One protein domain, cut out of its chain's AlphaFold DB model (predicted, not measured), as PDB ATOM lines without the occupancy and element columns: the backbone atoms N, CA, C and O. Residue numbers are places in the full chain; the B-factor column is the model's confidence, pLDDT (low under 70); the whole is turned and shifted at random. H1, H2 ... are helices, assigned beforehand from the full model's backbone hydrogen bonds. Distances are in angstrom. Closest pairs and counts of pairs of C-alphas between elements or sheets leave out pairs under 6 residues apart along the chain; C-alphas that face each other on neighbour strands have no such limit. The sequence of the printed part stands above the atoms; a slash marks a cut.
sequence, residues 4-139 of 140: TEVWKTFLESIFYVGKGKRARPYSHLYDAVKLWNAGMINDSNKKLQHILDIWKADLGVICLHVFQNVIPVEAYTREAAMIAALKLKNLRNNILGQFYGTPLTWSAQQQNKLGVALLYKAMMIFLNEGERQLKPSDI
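AT A GLANCE: This is residues 4 to 139 of the 140 residues of an uncharacterized protein of Photinus pyralis (UniProt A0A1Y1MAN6). Two groups of helices lie toward opposite ends of an elongated body: a larger lobe, in which H4 and H1 stand crosswise to the long helix H6 with short H5 near one end of it, and a smaller lobe made of the crossed pair H2 and H3. Residues 14 to 26 and 57 to 71, which have no named helix, run between the lobes, and residues 130 to 139 lead from H6 toward the smaller one. The printed part has 136 residues with six named helices, H1 to H6 in order along the chain, and no named strand; the class is all helix. It is compact, with a radius of gyration of the C-alphas of 15.7 A, and spans 49 by 30 by 29 A.

HOW THE PARTS SIT: H6, residues 108 to 129, is the longest helix. With residues 111 to 119 alone it touches H4, residues 72 to 86; the closest C-alphas, of Met 82 and Gly 115, are 4.0 A apart, and the lines are about perpendicular at 85 degrees. With residues 119 to 123 alone H6 touches H1, residues 4 to 13, also about perpendicular at 85 degrees; the closest C-alphas, of Phe 10 and Met 123, are 6.6 A apart. H1 and H4 are close but not clearly touching, with the C-alphas of Leu 11 and Leu 86 closest at 7.3 A. H5, residues 102 to 105, touches no helix but is near H4 and H6; its closest C-alpha pair with H6, Pro 103 and Gln 111, is 6.8 A apart. H2, residues 27 to 37, touches H3, residues 46 to 56, at a steep tilt of 53 degrees, the same way; the closest C-alphas, of Ala 32 and Leu 48, are 5.7 A apart. H2 and H6 are apart, and so are H3 and H6. Residues 61 to 62 pair antiparallel with residues 133 to 134. In H1, H2, H3, H4 and H6 every O i to N i+4 pair is within hydrogen-bond range; H5 is too short for such a pair.

IN THESE COORDINATES: H6 measures 31.3 A from first to last C-alpha, from C-alpha 108 at (-46.397, 65.948, 44.322) to C-alpha 129 at (-56.518, 37.788, 34.991). H4 measures 21.3 A, H2 15.7 A, H3 15.0 A, H1 14.3 A and H5 5.8 A. H1 begins with C-alpha 4 at (-61.084, 48.411, 50.848).

THE WHOLE: The two C-alphas farthest apart, of Gly 39 and Thr 105, are 48.8 A apart. The printed part, residues 4 to 139, has no cut. The links H1 to H2, H3 to H4 and H4 to H5 are long, H2 to H3 is short and H5 to H6 is tight. The mean pLDDT of the printed part is 87.2; residues 20 to 25 and 88 to 95 are under 70.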
ATOM      1  N   THR A   4     -62.180  47.733  50.143       94.19
ATOM      2  CA  THR A   4     -61.084  48.411  50.848       94.19
ATOM      3  C   THR A   4     -60.014  47.445  51.353       94.19
ATOM      4  O   THR A   4     -58.833  47.780  51.314       94.19
ATOM      5  N   GLU A   5     -60.409  46.252  51.795       96.12
ATOM      6  CA  GLU A   5     -59.487  45.200  52.223       96.12
ATOM      7  C   GLU A   5     -58.754  44.613  51.016       96.12
ATOM      8  O   GLU A   5     -57.532  44.556  51.033       96.12
ATOM      9  N   VAL A   6     -59.470  44.322  49.920       96.19
ATOM     10  CA  VAL A   6     -58.858  43.872  48.653       96.19
ATOM     11  C   VAL A   6     -57.793  44.863  48.178       96.19
ATOM     12  O   VAL A   6     -56.675  44.468  47.854       96.19
ATOM     13  N   TRP A   7     -58.122  46.157  48.180       95.31
ATOM     14  CA  TRP A   7     -57.191  47.214  47.796       95.31
ATOM     15  C   TRP A   7     -55.954  47.253  48.689       95.31
ATOM     16  O   TRP A   7     -54.829  47.303  48.191       95.31
ATOM     17  N   LYS A   8     -56.148  47.200  50.009       93.69
ATOM     18  CA  LYS A   8     -55.050  47.212  50.975       93.69
ATOM     19  C   LYS A   8     -54.146  45.990  50.806       93.69
ATOM     20  O   LYS A   8     -52.938  46.165  50.682       93.69
ATOM     21  N   THR A   9     -54.718  44.790  50.722       94.44
ATOM     22  CA  THR A   9     -53.975  43.540  50.512       94.44
ATOM     23  C   THR A   9     -53.189  43.575  49.205       94.44
ATOM     24  O   THR A   9     -52.008  43.236  49.192       94.44
ATOM     25  N   PHE A  10     -53.805  44.051  48.117       94.88
ATOM     26  CA  PHE A  10     -53.116  44.208  46.839       94.88
ATOM     27  C   PHE A  10     -51.899  45.126  46.977       94.88
ATOM     28  O   PHE A  10     -50.793  44.731  46.615       94.88
ATOM     29  N   LEU A  11     -52.068  46.317  47.558       93.88
ATOM     30  CA  LEU A  11     -50.966  47.258  47.753       93.88
ATOM     31  C   LEU A  11     -49.853  46.687  48.642       93.88
ATOM     32  O   LEU A  11     -48.679  46.834  48.313       93.88
ATOM     33  N   GLU A  12     -50.207  46.031  49.749       91.56
ATOM     34  CA  GLU A  12     -49.247  45.450  50.694       91.56
ATOM     35  C   GLU A  12     -48.438  44.296  50.093       91.56
ATOM     36  O   GLU A  12     -47.289  44.098  50.493       91.56
ATOM     37  N   SER A  13     -49.001  43.590  49.106       91.94
ATOM     38  CA  SER A  13     -48.327  42.508  48.382       91.94
ATOM     39  C   SER A  13     -47.260  42.997  47.388       91.94
ATOM     40  O   SER A  13     -46.385  42.231  46.980       91.94
ATOM     41  N   ILE A  14     -47.290  44.279  47.001       91.94
ATOM     42  CA  ILE A  14     -46.338  44.849  46.043       91.94
ATOM     43  C   ILE A  14     -45.018  45.172  46.748       91.94
ATOM     44  O   ILE A  14     -44.899  46.154  47.481       91.94
ATOM     45  N   PHE A  15     -43.978  44.395  46.444       89.06
ATOM     46  CA  PHE A  15     -42.617  44.634  46.946       89.06
ATOM     47  C   PHE A  15     -41.643  45.176  45.886       89.06
ATOM     48  O   PHE A  15     -40.527  45.583  46.222       89.06
ATOM     49  N   TYR A  16     -42.039  45.184  44.607       88.88
ATOM     50  CA  TYR A  16     -41.223  45.665  43.491       88.88
ATOM     51  C   TYR A  16     -42.094  46.272  42.384       88.88
ATOM     52  O   TYR A  16     -43.109  45.700  41.996       88.88
ATOM     53  N   VAL A  17     -41.657  47.409  41.842       89.62
ATOM     54  CA  VAL A  17     -42.240  48.036  40.644       89.62
ATOM     55  C   VAL A  17     -41.097  48.332  39.687       89.62
ATOM     56  O   VAL A  17     -40.104  48.930  40.095       89.62
ATOM     57  N   GLY A  18     -41.214  47.911  38.430       86.75
ATOM     58  CA  GLY A  18     -40.160  48.104  37.439       86.75
ATOM     59  C   GLY A  18     -40.713  48.466  36.070       86.75
ATOM     60  O   GLY A  18     -41.726  47.926  35.633       86.75
ATOM     61  N   LYS A  19     -40.008  49.337  35.353       76.12
ATOM     62  CA  LYS A  19     -40.203  49.542  33.915       76.12
ATOM     63  C   LYS A  19     -39.783  48.266  33.173       76.12
ATOM     64  O   LYS A  19     -38.600  47.922  33.113       76.12
ATOM     65  N   GLY A  20     -40.747  47.512  32.653       64.56
ATOM     66  CA  GLY A  20     -40.486  46.257  31.947       64.56
ATOM     67  C   GLY A  20     -39.492  46.455  30.799       64.56
ATOM     68  O   GLY A  20     -39.823  47.032  29.766       64.56
ATOM     69  N   LYS A  21     -38.254  45.973  30.956       61.03
ATOM     70  CA  LYS A  21     -37.322  45.832  29.835       61.03
ATOM     71  C   LYS A  21     -37.585  44.468  29.209       61.03
ATOM     72  O   LYS A  21     -37.279  43.452  29.829       61.03
ATOM     73  N   ARG A  22     -38.117  44.452  27.977       56.72
ATOM     74  CA  ARG A  22     -38.442  43.226  27.211       56.72
ATOM     75  C   ARG A  22     -37.320  42.180  27.204       56.72
ATOM     76  O   ARG A  22     -37.603  40.999  27.079       56.72
ATOM     77  N   ALA A  23     -36.066  42.600  27.373       51.09
ATOM     78  CA  ALA A  23     -34.917  41.709  27.351       51.09
ATOM     79  C   ALA A  23     -34.885  40.676  28.497       51.09
ATOM     80  O   ALA A  23     -34.353  39.597  28.263       51.09
ATOM     81  N   ARG A  24     -35.395  40.970  29.711       56.00
ATOM     82  CA  ARG A  24     -35.356  40.031  30.862       56.00
ATOM     83  C   ARG A  24     -36.463  40.302  31.902       56.00
ATOM     84  O   ARG A  24     -36.167  40.877  32.949       56.00
ATOM     85  N   PRO A  25     -37.714  39.869  31.676       62.38
ATOM     86  CA  PRO A  25     -38.799  40.044  32.650       62.38
ATOM     87  C   PRO A  25     -38.565  39.319  33.991       62.38
ATOM     88  O   PRO A  25     -39.219  39.649  34.975       62.38
ATOM     89  N   TYR A  26     -37.598  38.395  34.055       75.00
ATOM     90  CA  TYR A  26     -37.380  37.504  35.200       75.00
ATOM     91  C   TYR A  26     -35.927  37.437  35.685       75.00
ATOM     92  O   TYR A  26     -35.572  36.492  36.378       75.00
ATOM     93  N   SER A  27     -35.063  38.412  35.361       79.50
ATOM     94  CA  SER A  27     -33.625  38.335  35.710       79.50
ATOM     95  C   SER A  27     -33.377  37.996  37.182       79.50
ATOM     96  O   SER A  27     -32.579  37.122  37.489       79.50
ATOM     97  N   HIS A  28     -34.125  38.631  38.084       83.88
ATOM     98  CA  HIS A  28     -34.005  38.388  39.519       83.88
ATOM     99  C   HIS A  28     -34.563  37.035  39.963       83.88
ATOM    100  O   HIS A  28     -34.102  36.503  40.965       83.88
ATOM    101  N   LEU A  29     -35.546  36.490  39.243       88.31
ATOM    102  CA  LEU A  29     -36.048  35.148  39.515       88.31
ATOM    103  C   LEU A  29     -35.014  34.105  39.090       88.31
ATOM    104  O   LEU A  29     -34.766  33.185  39.854       88.31
ATOM    105  N   TYR A  30     -34.336  34.288  37.952       89.44
ATOM    106  CA  TYR A  30     -33.232  33.409  37.547       89.44
ATOM    107  C   TYR A  30     -32.079  33.421  38.550       89.44
ATOM    108  O   TYR A  30     -31.548  32.367  38.897       89.44
ATOM    109  N   ASP A  31     -31.699  34.602  39.039       89.00
ATOM    110  CA  ASP A  31     -30.673  34.713  40.078       89.00
ATOM    111  C   ASP A  31     -31.123  34.018  41.374       89.00
ATOM    112  O   ASP A  31     -30.349  33.277  41.975       89.00
ATOM    113  N   ALA A  32     -32.393  34.173  41.765       90.94
ATOM    114  CA  ALA A  32     -32.950  33.492  42.929       90.94
ATOM    115  C   ALA A  32     -33.021  31.962  42.748       90.94
ATOM    116  O   ALA A  32     -32.721  31.242  43.695       90.94
ATOM    117  N   VAL A  33     -33.352  31.446  41.557       92.12
ATOM    118  CA  VAL A  33     -33.358  29.996  41.267       92.12
ATOM    119  C   VAL A  33     -31.966  29.396  41.424       92.12
ATOM    120  O   VAL A  33     -31.826  28.319  41.996       92.12
ATOM    121  N   LYS A  34     -30.914  30.091  40.969       90.94
ATOM    122  CA  LYS A  34     -29.531  29.625  41.161       90.94
ATOM    123  C   LYS A  34     -29.193  29.467  42.641       90.94
ATOM    124  O   LYS A  34     -28.621  28.452  43.023       90.94
ATOM    125  N   LEU A  35     -29.572  30.449  43.461       91.19
ATOM    126  CA  LEU A  35     -29.378  30.399  44.912       91.19
ATOM    127  C   LEU A  35     -30.199  29.269  45.547       91.19
ATOM    128  O   LEU A  35     -29.663  28.494  46.336       91.19
ATOM    129  N   TRP A  36     -31.465  29.134  45.147       91.50
ATOM    130  CA  TRP A  36     -32.365  28.081  45.614       91.50
ATOM    131  C   TRP A  36     -31.804  26.681  45.337       91.50
ATOM    132  O   TRP A  36     -31.692  25.865  46.249       91.50
ATOM    133  N   ASN A  37     -31.371  26.425  44.100       91.06
ATOM    134  CA  ASN A  37     -30.810  25.137  43.686       91.06
ATOM    135  C   ASN A  37     -29.455  24.841  44.345       91.06
ATOM    136  O   ASN A  37     -29.119  23.681  44.560       91.06
ATOM    137  N   ALA A  38     -28.688  25.876  44.697       90.06
ATOM    138  CA  ALA A  38     -27.455  25.743  45.469       90.06
ATOM    139  C   ALA A  38     -27.701  25.488  46.971       90.06
ATOM    140  O   ALA A  38     -26.744  25.412  47.741       90.06
ATOM    141  N   GLY A  39     -28.961  25.394  47.414       86.44
ATOM    142  CA  GLY A  39     -29.320  25.255  48.826       86.44
ATOM    143  C   GLY A  39     -29.035  26.513  49.649       86.44
ATOM    144  O   GLY A  39     -29.000  26.452  50.878       86.44
ATOM    145  N   MET A  40     -28.811  27.661  48.998       82.00
ATOM    146  CA  MET A  40     -28.544  28.920  49.681       82.00
ATOM    147  C   MET A  40     -29.854  29.520  50.179       82.00
ATOM    148  O   MET A  40     -30.730  29.924  49.419       82.00
ATOM    149  N   ILE A  41     -29.969  29.577  51.502       72.62
ATOM    150  CA  ILE A  41     -31.188  29.995  52.199       72.62
ATOM    151  C   ILE A  41     -31.149  31.501  52.502       72.62
ATOM    152  O   ILE A  41     -32.195  32.124  52.687       72.62
ATOM    153  N   ASN A  42     -29.948  32.090  52.537       77.94
ATOM    154  CA  ASN A  42     -29.723  33.484  52.892       77.94
ATOM    155  C   ASN A  42     -28.823  34.186  51.864       77.94
ATOM    156  O   ASN A  42     -27.789  33.644  51.480       77.94
ATOM    157  N   ASP A  43     -29.195  35.399  51.471       81.62
ATOM    158  CA  ASP A  43     -28.478  36.266  50.543       81.62
ATOM    159  C   ASP A  43     -28.421  37.704  51.085       81.62
ATOM    160  O   ASP A  43     -29.350  38.202  51.725       81.62
ATOM    161  N   SER A  44     -27.311  38.398  50.825       80.94
ATOM    162  CA  SER A  44     -27.120  39.787  51.273       80.94
ATOM    163  C   SER A  44     -28.013  40.791  50.524       80.94
ATOM    164  O   SER A  44     -28.319  41.875  51.033       80.94
ATOM    165  N   ASN A  45     -28.479  40.440  49.324       85.06
ATOM    166  CA  ASN A  45     -29.417  41.222  48.544       85.06
ATOM    167  C   ASN A  45     -30.841  41.029  49.077       85.06
ATOM    168  O   ASN A  45     -31.516  40.035  48.807       85.06
ATOM    169  N   LYS A  46     -31.350  42.063  49.756       83.94
ATOM    170  CA  LYS A  46     -32.706  42.096  50.331       83.94
ATOM    171  C   LYS A  46     -33.819  41.729  49.343       83.94
ATOM    172  O   LYS A  46     -34.874  41.271  49.777       83.94
ATOM    173  N   LYS A  47     -33.638  41.961  48.039       83.56
ATOM    174  CA  LYS A  47     -34.627  41.595  47.016       83.56
ATOM    175  C   LYS A  47     -34.616  40.092  46.736       83.56
ATOM    176  O   LYS A  47     -35.687  39.494  46.711       83.56
ATOM    177  N   LEU A  48     -33.435  39.498  46.555       88.44
ATOM    178  CA  LEU A  48     -33.296  38.053  46.340       88.44
ATOM    179  C   LEU A  48     -33.719  37.282  47.586       88.44
ATOM    180  O   LEU A  48     -34.518  36.358  47.474       88.44
ATOM    181  N   GLN A  49     -33.310  37.752  48.769       90.62
ATOM    182  CA  GLN A  49     -33.762  37.191  50.040       90.62
ATOM    183  C   GLN A  49     -35.290  37.123  50.123       90.62
ATOM    184  O   GLN A  49     -35.831  36.106  50.534       90.62
ATOM    185  N   HIS A  50     -35.999  38.171  49.682       91.06
ATOM    186  CA  HIS A  50     -37.461  38.160  49.733       91.06
ATOM    187  C   HIS A  50     -38.081  37.055  48.886       91.06
ATOM    188  O   HIS A  50     -39.029  36.415  49.322       91.06
ATOM    189  N   ILE A  51     -37.558  36.869  47.671       92.94
ATOM    190  CA  ILE A  51     -38.034  35.847  46.737       92.94
ATOM    191  C   ILE A  51     -37.806  34.462  47.351       92.94
ATOM    192  O   ILE A  51     -38.724  33.647  47.367       92.94
ATOM    193  N   LEU A  52     -36.623  34.231  47.933       93.31
ATOM    194  CA  LEU A  52     -36.315  32.992  48.646       93.31
ATOM    195  C   LEU A  52     -37.255  32.771  49.839       93.31
ATOM    196  O   LEU A  52     -37.694  31.648  50.060       93.31
ATOM    197  N   ASP A  53     -37.580  33.815  50.605       93.75
ATOM    198  CA  ASP A  53     -38.495  33.713  51.749       93.75
ATOM    199  C   ASP A  53     -39.931  33.376  51.317       93.75
ATOM    200  O   ASP A  53     -40.583  32.566  51.972       93.75
ATOM    201  N   ILE A  54     -40.403  33.938  50.196       94.31
ATOM    202  CA  ILE A  54     -41.699  33.585  49.593       94.31
ATOM    203  C   ILE A  54     -41.714  32.094  49.230       94.31
ATOM    204  O   ILE A  54     -42.631  31.378  49.627       94.31
ATOM    205  N   TRP A  55     -40.672  31.604  48.553       94.88
ATOM    206  CA  TRP A  55     -40.573  30.193  48.166       94.88
ATOM    207  C   TRP A  55     -40.428  29.239  49.359       94.88
ATOM    208  O   TRP A  55     -41.010  28.157  49.345       94.88
ATOM    209  N   LYS A  56     -39.720  29.634  50.426       93.81
ATOM    210  CA  LYS A  56     -39.639  28.852  51.677       93.81
ATOM    211  C   LYS A  56     -40.985  28.705  52.377       93.81
ATOM    212  O   LYS A  56     -41.203  27.703  53.049       93.81
ATOM    213  N   ALA A  57     -41.865  29.692  52.236       94.62
ATOM    214  CA  ALA A  57     -43.225  29.641  52.762       94.62
ATOM    215  C   ALA A  57     -44.184  28.807  51.884       94.62
ATOM    216  O   ALA A  57     -45.390  28.855  52.104       94.62
ATOM    217  N   ASP A  58     -43.662  28.073  50.890       93.56
ATOM    218  CA  ASP A  58     -44.409  27.318  49.872       93.56
ATOM    219  C   ASP A  58     -45.363  28.174  49.009       93.56
ATOM    220  O   ASP A  58     -46.309  27.690  48.380       93.56
ATOM    221  N   LEU A  59     -45.069  29.471  48.923       94.81
ATOM    222  CA  LEU A  59     -45.730  30.417  48.031       94.81
ATOM    223  C   LEU A  59     -44.855  30.666  46.797       94.81
ATOM    224  O   LEU A  59     -43.666  30.355  46.783       94.81
ATOM    225  N   GLY A  60     -45.420  31.246  45.745       94.00
ATOM    226  CA  GLY A  60     -44.686  31.683  44.561       94.00
ATOM    227  C   GLY A  60     -44.799  33.181  44.316       94.00
ATOM    228  O   GLY A  60     -45.673  33.876  44.834       94.00
ATOM    229  N   VAL A  61     -43.883  33.696  43.502       94.25
ATOM    230  CA  VAL A  61     -43.850  35.116  43.148       94.25
ATOM    231  C   VAL A  61     -44.839  35.385  42.022       94.25
ATOM    232  O   VAL A  61     -44.819  34.703  41.002       94.25
ATOM    233  N   ILE A  62     -45.662  36.420  42.168       92.75
ATOM    234  CA  ILE A  62     -46.575  36.869  41.113       92.75
ATOM    235  C   ILE A  62     -45.886  37.961  40.293       92.75
ATOM    236  O   ILE A  62     -45.438  38.977  40.827       92.75
ATOM    237  N   CYS A  63     -45.815  37.770  38.976       91.12
ATOM    238  CA  CYS A  63     -45.344  38.785  38.036       91.12
ATOM    239  C   CYS A  63     -46.521  39.362  37.251       91.12
ATOM    240  O   CYS A  63     -46.980  38.768  36.280       91.12
ATOM    241  N   LEU A  64     -46.987  40.538  37.671       91.81
ATOM    242  CA  LEU A  64     -48.090  41.244  37.029       91.81
ATOM    243  C   LEU A  64     -47.575  42.151  35.898       91.81
ATOM    244  O   LEU A  64     -46.898  43.152  36.142       91.81
ATOM    245  N   HIS A  65     -47.916  41.811  34.653       89.62
ATOM    246  CA  HIS A  65     -47.448  42.506  33.448       89.62
ATOM    247  C   HIS A  65     -48.499  43.468  32.896       89.62
ATOM    248  O   HIS A  65     -49.223  43.158  31.955       89.62
ATOM    249  N   VAL A  66     -48.545  44.680  33.434       92.00
ATOM    250  CA  VAL A  66     -49.525  45.707  33.043       92.00
ATOM    251  C   VAL A  66     -48.933  46.749  32.096       92.00
ATOM    252  O   VAL A  66     -47.718  46.896  31.989       92.00
ATOM    253  N   PHE A  67     -49.805  47.526  31.444       91.50
ATOM    254  CA  PHE A  67     -49.414  48.736  30.705       91.50
ATOM    255  C   PHE A  67     -48.479  48.495  29.506       91.50
ATOM    256  O   PHE A  67     -47.499  49.212  29.316       91.50
ATOM    257  N   GLN A  68     -48.802  47.500  28.680       87.19
ATOM    258  CA  GLN A  68     -48.034  47.165  27.478       87.19
ATOM    259  C   GLN A  68     -48.081  48.276  26.413       87.19
ATOM    260  O   GLN A  68     -48.979  49.116  26.405       87.19
ATOM    261  N   ASN A  69     -47.126  48.233  25.476       86.62
ATOM    262  CA  ASN A  69     -47.043  49.119  24.302       86.62
ATOM    263  C   ASN A  69     -46.895  50.620  24.621       86.62
ATOM    264  O   ASN A  69     -47.389  51.467  23.882       86.62
ATOM    265  N   VAL A  70     -46.180  50.947  25.699       87.69
ATOM    266  CA  VAL A  70     -45.842  52.330  26.069       87.69
ATOM    267  C   VAL A  70     -44.446  52.721  25.593       87.69
ATOM    268  O   VAL A  70     -43.529  51.895  25.540       87.69
ATOM    269  N   ILE A  71     -44.264  54.004  25.283       88.88
ATOM    270  CA  ILE A  71     -42.941  54.554  24.971       88.88
ATOM    271  C   ILE A  71     -42.058  54.580  26.232       88.88
ATOM    272  O   ILE A  71     -42.584  54.672  27.346       88.88
ATOM    273  N   PRO A  72     -40.714  54.563  26.103       86.94
ATOM    274  CA  PRO A  72     -39.822  54.511  27.259       86.94
ATOM    275  C   PRO A  72     -40.110  55.602  28.295       86.94
ATOM    276  O   PRO A  72     -40.302  55.289  29.464       86.94
ATOM    277  N   VAL A  73     -40.208  56.861  27.860       88.62
ATOM    278  CA  VAL A  73     -40.459  58.045  28.708       88.62
ATOM    279  C   VAL A  73     -41.717  57.887  29.568       88.62
ATOM    280  O   VAL A  73     -41.743  58.253  30.746       88.62
ATOM    281  N   GLU A  74     -42.758  57.296  28.992       90.31
ATOM    282  CA  GLU A  74     -43.997  57.016  29.698       90.31
ATOM    283  C   GLU A  74     -43.828  55.876  30.707       90.31
ATOM    284  O   GLU A  74     -44.293  56.000  31.839       90.31
ATOM    285  N   ALA A  75     -43.110  54.806  30.350       90.69
ATOM    286  CA  ALA A  75     -42.803  53.715  31.276       90.69
ATOM    287  C   ALA A  75     -42.051  54.215  32.521       90.69
ATOM    288  O   ALA A  75     -42.410  53.845  33.638       90.69
ATOM    289  N   TYR A  76     -41.066  55.102  32.342       89.88
ATOM    290  CA  TYR A  76     -40.360  55.748  33.454       89.88
ATOM    291  C   TYR A  76     -41.300  56.554  34.350       89.88
ATOM    292  O   TYR A  76     -41.266  56.440  35.572       89.88
ATOM    293  N   THR A  77     -42.164  57.358  33.736       92.44
ATOM    294  CA  THR A  77     -43.078  58.235  34.468       92.44
ATOM    295  C   THR A  77     -44.124  57.435  35.245       92.44
ATOM    296  O   THR A  77     -44.433  57.767  36.388       92.44
ATOM    297  N   ARG A  78     -44.644  56.348  34.661       93.38
ATOM    298  CA  ARG A  78     -45.576  55.432  35.331       93.38
ATOM    299  C   ARG A  78     -44.901  54.703  36.497       93.38
ATOM    300  O   ARG A  78     -45.478  54.658  37.579       93.38
ATOM    301  N   GLU A  79     -43.677  54.205  36.305       92.19
ATOM    302  CA  GLU A  79     -42.854  53.614  37.374       92.19
ATOM    303  C   GLU A  79     -42.668  54.609  38.532       92.19
ATOM    304  O   GLU A  79     -42.983  54.288  39.678       92.19
ATOM    305  N   ALA A  80     -42.241  55.839  38.231       91.31
ATOM    306  CA  ALA A  80     -42.042  56.893  39.222       91.31
ATOM    307  C   ALA A  80     -43.327  57.231  39.986       91.31
ATOM    308  O   ALA A  80     -43.312  57.296  41.214       91.31
ATOM    309  N   ALA A  81     -44.448  57.381  39.276       93.00
ATOM    310  CA  ALA A  81     -45.742  57.674  39.877       93.00
ATOM    311  C   ALA A  81     -46.215  56.556  40.811       93.00
ATOM    312  O   ALA A  81     -46.629  56.834  41.936       93.00
ATOM    313  N   MET A  82     -46.126  55.294  40.386       93.69
ATOM    314  CA  MET A  82     -46.532  54.146  41.204       93.69
ATOM    315  C   MET A  82     -45.655  54.002  42.455       93.69
ATOM    316  O   MET A  82     -46.190  53.814  43.546       93.69
ATOM    317  N   ILE A  83     -44.330  54.161  42.333       90.75
ATOM    318  CA  ILE A  83     -43.406  54.153  43.481       90.75
ATOM    319  C   ILE A  83     -43.735  55.301  44.446       90.75
ATOM    320  O   ILE A  83     -43.848  55.083  45.655       90.75
ATOM    321  N   ALA A  84     -43.925  56.512  43.913       88.19
ATOM    322  CA  ALA A  84     -44.249  57.697  44.700       88.19
ATOM    323  C   ALA A  84     -45.589  57.569  45.433       88.19
ATOM    324  O   ALA A  84     -45.707  58.062  46.550       88.19
ATOM    325  N   ALA A  85     -46.579  56.897  44.837       90.62
ATOM    326  CA  ALA A  85     -47.886  56.677  45.447       90.62
ATOM    327  C   ALA A  85     -47.884  55.563  46.493       90.62
ATOM    328  O   ALA A  85     -48.576  55.693  47.499       90.62
ATOM    329  N   LEU A  86     -47.113  54.491  46.279       88.19
ATOM    330  CA  LEU A  86     -47.024  53.410  47.251       88.19
ATOM    331  C   LEU A  86     -46.470  53.949  48.575       88.19
ATOM    332  O   LEU A  86     -47.073  53.697  49.610       88.19
ATOM    333  N   LYS A  87     -45.359  54.709  48.580       70.38
ATOM    334  CA  LYS A  87     -44.673  55.184  49.816       70.38
ATOM    335  C   LYS A  87     -44.516  54.100  50.903       70.38
ATOM    336  O   LYS A  87     -44.305  54.419  52.073       70.38
ATOM    337  N   LEU A  88     -44.671  52.825  50.540       59.19
ATOM    338  CA  LEU A  88     -44.851  51.732  51.481       59.19
ATOM    339  C   LEU A  88     -43.489  51.341  52.033       59.19
ATOM    340  O   LEU A  88     -42.511  51.251  51.292       59.19
ATOM    341  N   LYS A  89     -43.457  50.995  53.322       56.81
ATOM    342  CA  LYS A  89     -42.287  50.396  53.985       56.81
ATOM    343  C   LYS A  89     -41.788  49.117  53.283       56.81
ATOM    344  O   LYS A  89     -40.646  48.721  53.491       56.81
ATOM    345  N   ASN A  90     -42.631  48.496  52.455       58.03
ATOM    346  CA  ASN A  90     -42.418  47.184  51.843       58.03
ATOM    347  C   ASN A  90     -41.759  47.254  50.452       58.03
ATOM    348  O   ASN A  90     -41.349  46.223  49.917       58.03
ATOM    349  N   LEU A  91     -41.648  48.448  49.856       67.31
ATOM    350  CA  LEU A  91     -41.062  48.635  48.528       67.31
ATOM    351  C   LEU A  91     -39.538  48.487  48.611       67.31
ATOM    352  O   LEU A  91     -38.849  49.333  49.177       67.31
ATOM    353  N   ARG A  92     -38.995  47.417  48.022       62.69
ATOM    354  CA  ARG A  92     -37.550  47.115  48.038       62.69
ATOM    355  C   ARG A  92     -36.814  47.687  46.822       62.69
ATOM    356  O   ARG A  92     -35.749  47.198  46.448       62.69
ATOM    357  N   ASN A  93     -37.392  48.692  46.162       63.25
ATOM    358  CA  ASN A  93     -36.738  49.369  45.048       63.25
ATOM    359  C   ASN A  93     -35.533  50.165  45.563       63.25
ATOM    360  O   ASN A  93     -35.688  51.075  46.368       63.25
ATOM    361  N   ASN A  94     -34.341  49.863  45.046       54.25
ATOM    362  CA  ASN A  94     -33.114  50.592  45.389       54.25
ATOM    363  C   ASN A  94     -33.036  51.996  44.760       54.25
ATOM    364  O   ASN A  94     -32.148  52.766  45.113       54.25
ATOM    365  N   ILE A  95     -33.910  52.321  43.800       63.88
ATOM    366  CA  ILE A  95     -33.868  53.573  43.034       63.88
ATOM    367  C   ILE A  95     -35.285  54.144  42.936       63.88
ATOM    368  O   ILE A  95     -36.227  53.429  42.583       63.88
ATOM    369  N   LEU A  96     -35.426  55.435  43.243       70.44
ATOM    370  CA  LEU A  96     -36.648  56.196  42.998       70.44
ATOM    371  C   LEU A  96     -36.831  56.394  41.488       70.44
ATOM    372  O   LEU A  96     -35.879  56.722  40.781       70.44
ATOM    373  N   GLY A  97     -38.049  56.196  40.986       74.62
ATOM    374  CA  GLY A  97     -38.341  56.447  39.576       74.62
ATOM    375  C   GLY A  97     -38.208  57.934  39.225       74.62
ATOM    376  O   GLY A  97     -38.374  58.805  40.078       74.62
ATOM    377  N   GLN A  98     -37.930  58.221  37.954       85.06
ATOM    378  CA  GLN A  98     -37.789  59.583  37.443       85.06
ATOM    379  C   GLN A  98     -39.009  59.976  36.600       85.06
ATOM    380  O   GLN A  98     -39.434  59.226  35.721       85.06
ATOM    381  N   PHE A  99     -39.560  61.162  36.865       87.94
ATOM    382  CA  PHE A  99     -40.616  61.760  36.049       87.94
ATOM    383  C   PHE A  99     -40.023  62.446  34.817       87.94
ATOM    384  O   PHE A  99     -38.948  63.040  34.881       87.94
ATOM    385  N   TYR A 100     -40.758  62.401  33.711       88.50
ATOM    386  CA  TYR A 100     -40.399  63.068  32.464       88.50
ATOM    387  C   TYR A 100     -41.625  63.744  31.847       88.50
ATOM    388  O   TYR A 100     -42.759  63.436  32.211       88.50
ATOM    389  N   GLY A 101     -41.401  64.638  30.879       87.62
ATOM    390  CA  GLY A 101     -42.472  65.327  30.154       87.62
ATOM    391  C   GLY A 101     -43.330  66.210  31.063       87.62
ATOM    392  O   GLY A 101     -42.858  66.713  32.078       87.62
ATOM    393  N   THR A 102     -44.606  66.390  30.715       88.69
ATOM    394  CA  THR A 102     -45.543  67.222  31.491       88.69
ATOM    395  C   THR A 102     -45.653  66.803  32.965       88.69
ATOM    396  O   THR A 102     -45.653  67.689  33.814       88.69
ATOM    397  N   PRO A 103     -45.669  65.502  33.325       89.44
ATOM    398  CA  PRO A 103     -45.701  65.088  34.731       89.44
ATOM    399  C   PRO A 103     -44.521  65.553  35.594       89.44
ATOM    400  O   PRO A 103     -44.629  65.531  36.820       89.44
ATOM    401  N   LEU A 104     -43.411  65.998  34.995       90.12
ATOM    402  CA  LEU A 104     -42.288  66.583  35.729       90.12
ATOM    403  C   LEU A 104     -42.642  67.936  36.370       90.12
ATOM    404  O   LEU A 104     -42.108  68.257  37.426       90.12
ATOM    405  N   THR A 105     -43.546  68.716  35.767       92.25
ATOM    406  CA  THR A 105     -43.966  70.032  36.289       92.25
ATOM    407  C   THR A 105     -45.154  69.945  37.246       92.25
ATOM    408  O   THR A 105     -45.597  70.957  37.789       92.25
ATOM    409  N   TRP A 106     -45.696  68.744  37.449       93.38
ATOM    410  CA  TRP A 106     -46.834  68.519  38.330       93.38
ATOM    411  C   TRP A 106     -46.442  68.618  39.801       93.38
ATOM    412  O   TRP A 106     -45.332  68.276  40.203       93.38
ATOM    413  N   SER A 107     -47.406  69.006  40.634       93.06
ATOM    414  CA  SER A 107     -47.238  68.931  42.081       93.06
ATOM    415  C   SER A 107     -47.114  67.478  42.547       93.06
ATOM    416  O   SER A 107     -47.655  66.550  41.933       93.06
ATOM    417  N   ALA A 108     -46.489  67.271  43.707       88.81
ATOM    418  CA  ALA A 108     -46.397  65.948  44.322       88.81
ATOM    419  C   ALA A 108     -47.781  65.298  44.523       88.81
ATOM    420  O   ALA A 108     -47.930  64.083  44.413       88.81
ATOM    421  N   GLN A 109     -48.826  66.092  44.788       90.88
ATOM    422  CA  GLN A 109     -50.192  65.583  44.916       90.88
ATOM    423  C   GLN A 109     -50.721  65.027  43.586       90.88
ATOM    424  O   GLN A 109     -51.331  63.958  43.573       90.88
ATOM    425  N   GLN A 110     -50.483  65.719  42.471       93.75
ATOM    426  CA  GLN A 110     -50.885  65.266  41.136       93.75
ATOM    427  C   GLN A 110     -50.123  64.000  40.721       93.75
ATOM    428  O   GLN A 110     -50.737  63.041  40.255       93.75
ATOM    429  N   GLN A 111     -48.812  63.958  40.969       92.00
ATOM    430  CA  GLN A 111     -47.982  62.775  40.729       92.00
ATOM    431  C   GLN A 111     -48.460  61.560  41.544       92.00
ATOM    432  O   GLN A 111     -48.603  60.465  40.998       92.00
ATOM    433  N   ASN A 112     -48.802  61.758  42.822       90.75
ATOM    434  CA  ASN A 112     -49.358  60.696  43.666       90.75
ATOM    435  C   ASN A 112     -50.727  60.220  43.163       90.75
ATOM    436  O   ASN A 112     -50.973  59.017  43.119       90.75
ATOM    437  N   LYS A 113     -51.614  61.133  42.739       94.44
ATOM    438  CA  LYS A 113     -52.920  60.766  42.163       94.44
ATOM    439  C   LYS A 113     -52.766  59.888  40.919       94.44
ATOM    440  O   LYS A 113     -53.495  58.907  40.787       94.44
ATOM    441  N   LEU A 114     -51.805  60.199  40.046       94.94
ATOM    442  CA  LEU A 114     -51.485  59.352  38.894       94.94
ATOM    443  C   LEU A 114     -51.058  57.949  39.343       94.94
ATOM    444  O   LEU A 114     -51.582  56.961  38.835       94.94
ATOM    445  N   GLY A 115     -50.153  57.857  40.317       94.44
ATOM    446  CA  GLY A 115     -49.700  56.573  40.847       94.44
ATOM    447  C   GLY A 115     -50.828  55.735  41.445       94.44
ATOM    448  O   GLY A 115     -50.943  54.558  41.114       94.44
ATOM    449  N   VAL A 116     -51.711  56.341  42.246       95.44
ATOM    450  CA  VAL A 116     -52.895  55.667  42.811       95.44
ATOM    451  C   VAL A 116     -53.806  55.136  41.707       95.44
ATOM    452  O   VAL A 116     -54.221  53.980  41.761       95.44
ATOM    453  N   ALA A 117     -54.080  55.937  40.674       97.06
ATOM    454  CA  ALA A 117     -54.913  55.509  39.552       97.06
ATOM    455  C   ALA A 117     -54.289  54.336  38.775       97.06
ATOM    456  O   ALA A 117     -54.998  53.412  38.375       97.06
ATOM    457  N   LEU A 118     -52.967  54.347  38.575       96.81
ATOM    458  CA  LEU A 118     -52.241  53.250  37.928       96.81
ATOM    459  C   LEU A 118     -52.269  51.976  38.779       96.81
ATOM    460  O   LEU A 118     -52.560  50.905  38.258       96.81
ATOM    461  N   LEU A 119     -52.028  52.082  40.085       96.50
ATOM    462  CA  LEU A 119     -52.093  50.947  41.007       96.50
ATOM    463  C   LEU A 119     -53.501  50.346  41.059       96.50
ATOM    464  O   LEU A 119     -53.646  49.130  41.013       96.50
ATOM    465  N   TYR A 120     -54.539  51.185  41.075       97.12
ATOM    466  CA  TYR A 120     -55.923  50.719  41.049       97.12
ATOM    467  C   TYR A 120     -56.238  49.970  39.751       97.12
ATOM    468  O   TYR A 120     -56.801  48.879  39.784       97.12
ATOM    469  N   LYS A 121     -55.798  50.494  38.599       97.81
ATOM    470  CA  LYS A 121     -55.909  49.778  37.319       97.81
ATOM    471  C   LYS A 121     -55.159  48.446  37.338       97.81
ATOM    472  O   LYS A 121     -55.693  47.461  36.846       97.81
ATOM    473  N   ALA A 122     -53.959  48.406  37.913       97.00
ATOM    474  CA  ALA A 122     -53.189  47.172  38.040       97.00
ATOM    475  C   ALA A 122     -53.917  46.132  38.909       97.00
ATOM    476  O   ALA A 122     -53.980  44.972  38.518       97.00
ATOM    477  N   MET A 123     -54.542  46.550  40.017       97.19
ATOM    478  CA  MET A 123     -55.381  45.672  40.839       97.19
ATOM    479  C   MET A 123     -56.542  45.093  40.030       97.19
ATOM    480  O   MET A 123     -56.771  43.892  40.066       97.19
ATOM    481  N   MET A 124     -57.267  45.933  39.287       97.38
ATOM    482  CA  MET A 124     -58.400  45.471  38.479       97.38
ATOM    483  C   MET A 124     -57.966  44.463  37.411       97.38
ATOM    484  O   MET A 124     -58.666  43.481  37.187       97.38
ATOM    485  N   ILE A 125     -56.802  44.680  36.789       96.44
ATOM    486  CA  ILE A 125     -56.219  43.722  35.842       96.44
ATOM    487  C   ILE A 125     -55.890  42.409  36.558       96.44
ATOM    488  O   ILE A 125     -56.320  41.359  36.095       96.44
ATOM    489  N   PHE A 126     -55.222  42.459  37.714       96.44
ATOM    490  CA  PHE A 126     -54.897  41.268  38.503       96.44
ATOM    491  C   PHE A 126     -56.140  40.466  38.909       96.44
ATOM    492  O   PHE A 126     -56.177  39.253  38.730       96.44
ATOM    493  N   LEU A 127     -57.184  41.135  39.405       95.94
ATOM    494  CA  LEU A 127     -58.434  40.477  39.795       95.94
ATOM    495  C   LEU A 127     -59.156  39.827  38.606       95.94
ATOM    496  O   LEU A 127     -59.878  38.854  38.798       95.94
ATOM    497  N   ASN A 128     -58.971  40.362  37.397       95.69
ATOM    498  CA  ASN A 128     -59.580  39.829  36.182       95.69
ATOM    499  C   ASN A 128     -58.758  38.696  35.545       95.69
ATOM    500  O   ASN A 128     -59.332  37.739  35.039       95.69
ATOM    501  N   GLU A 129     -57.428  38.808  35.538       93.88
ATOM    502  CA  GLU A 129     -56.518  37.788  34.991       93.88
ATOM    503  C   GLU A 129     -56.342  36.592  35.934       93.88
ATOM    504  O   GLU A 129     -56.065  35.480  35.482       93.88
ATOM    505  N   GLY A 130     -56.531  36.812  37.235       91.25
ATOM    506  CA  GLY A 130     -56.307  35.820  38.272       91.25
ATOM    507  C   GLY A 130     -54.844  35.724  38.705       91.25
ATOM    508  O   GLY A 130     -53.942  36.401  38.206       91.25
ATOM    509  N   GLU A 131     -54.613  34.869  39.695       90.06
ATOM    510  CA  GLU A 131     -53.304  34.683  40.302       90.06
ATOM    511  C   GLU A 131     -52.502  33.586  39.593       90.06
ATOM    512  O   GLU A 131     -52.957  32.451  39.455       90.06
ATOM    513  N   ARG A 132     -51.261  33.906  39.205       91.44
ATOM    514  CA  ARG A 132     -50.272  32.926  38.744       91.44
ATOM    515  C   ARG A 132     -48.991  33.058  39.559       91.44
ATOM    516  O   ARG A 132     -48.220  34.000  39.372       91.44
ATOM    517  N   GLN A 133     -48.773  32.093  40.441       94.25
ATOM    518  CA  GLN A 133     -47.574  32.003  41.264       94.25
ATOM    519  C   GLN A 133     -46.437  31.332  40.485       94.25
ATOM    520  O   GLN A 133     -46.641  30.294  39.866       94.25
ATOM    521  N   LEU A 134     -45.243  31.928  40.525       93.88
ATOM    522  CA  LEU A 134     -44.012  31.345  39.993       93.88
ATOM    523  C   LEU A 134     -43.201  30.740  41.140       93.88
ATOM    524  O   LEU A 134     -42.665  31.468  41.989       93.88
ATOM    525  N   LYS A 135     -43.116  29.412  41.158       94.06
ATOM    526  CA  LYS A 135     -42.238  28.629  42.030       94.06
ATOM    527  C   LYS A 135     -40.896  28.370  41.330       94.06
ATOM    528  O   LYS A 135     -40.797  28.553  40.115       94.06
ATOM    529  N   PRO A 136     -39.851  27.929  42.056       92.31
ATOM    530  CA  PRO A 136     -38.547  27.645  41.452       92.31
ATOM    531  C   PRO A 136     -38.619  26.678  40.263       92.31
ATOM    532  O   PRO A 136     -37.921  26.875  39.276       92.31
ATOM    533  N   SER A 137     -39.501  25.675  40.326       91.75
ATOM    534  CA  SER A 137     -39.722  24.684  39.262       91.75
ATOM    535  C   SER A 137     -40.309  25.257  37.971       91.75
ATOM    536  O   SER A 137     -40.223  24.612  36.932       91.75
ATOM    537  N   ASP A 138     -40.918  26.442  38.024       90.56
ATOM    538  CA  ASP A 138     -41.586  27.059  36.873       90.56
ATOM    539  C   ASP A 138     -40.632  27.935  36.044       90.56
ATOM    540  O   ASP A 138     -41.034  28.532  35.042       90.56
ATOM    541  N   ILE A 139     -39.375  28.066  36.482       86.38
ATOM    542  CA  ILE A 139     -38.391  29.010  35.956       86.38
ATOM    543  C   ILE A 139     -37.188  28.221  35.412       86.38
ATOM    544  O   ILE A 139     -36.398  27.686  36.186       86.38
TER     545      ILE A 139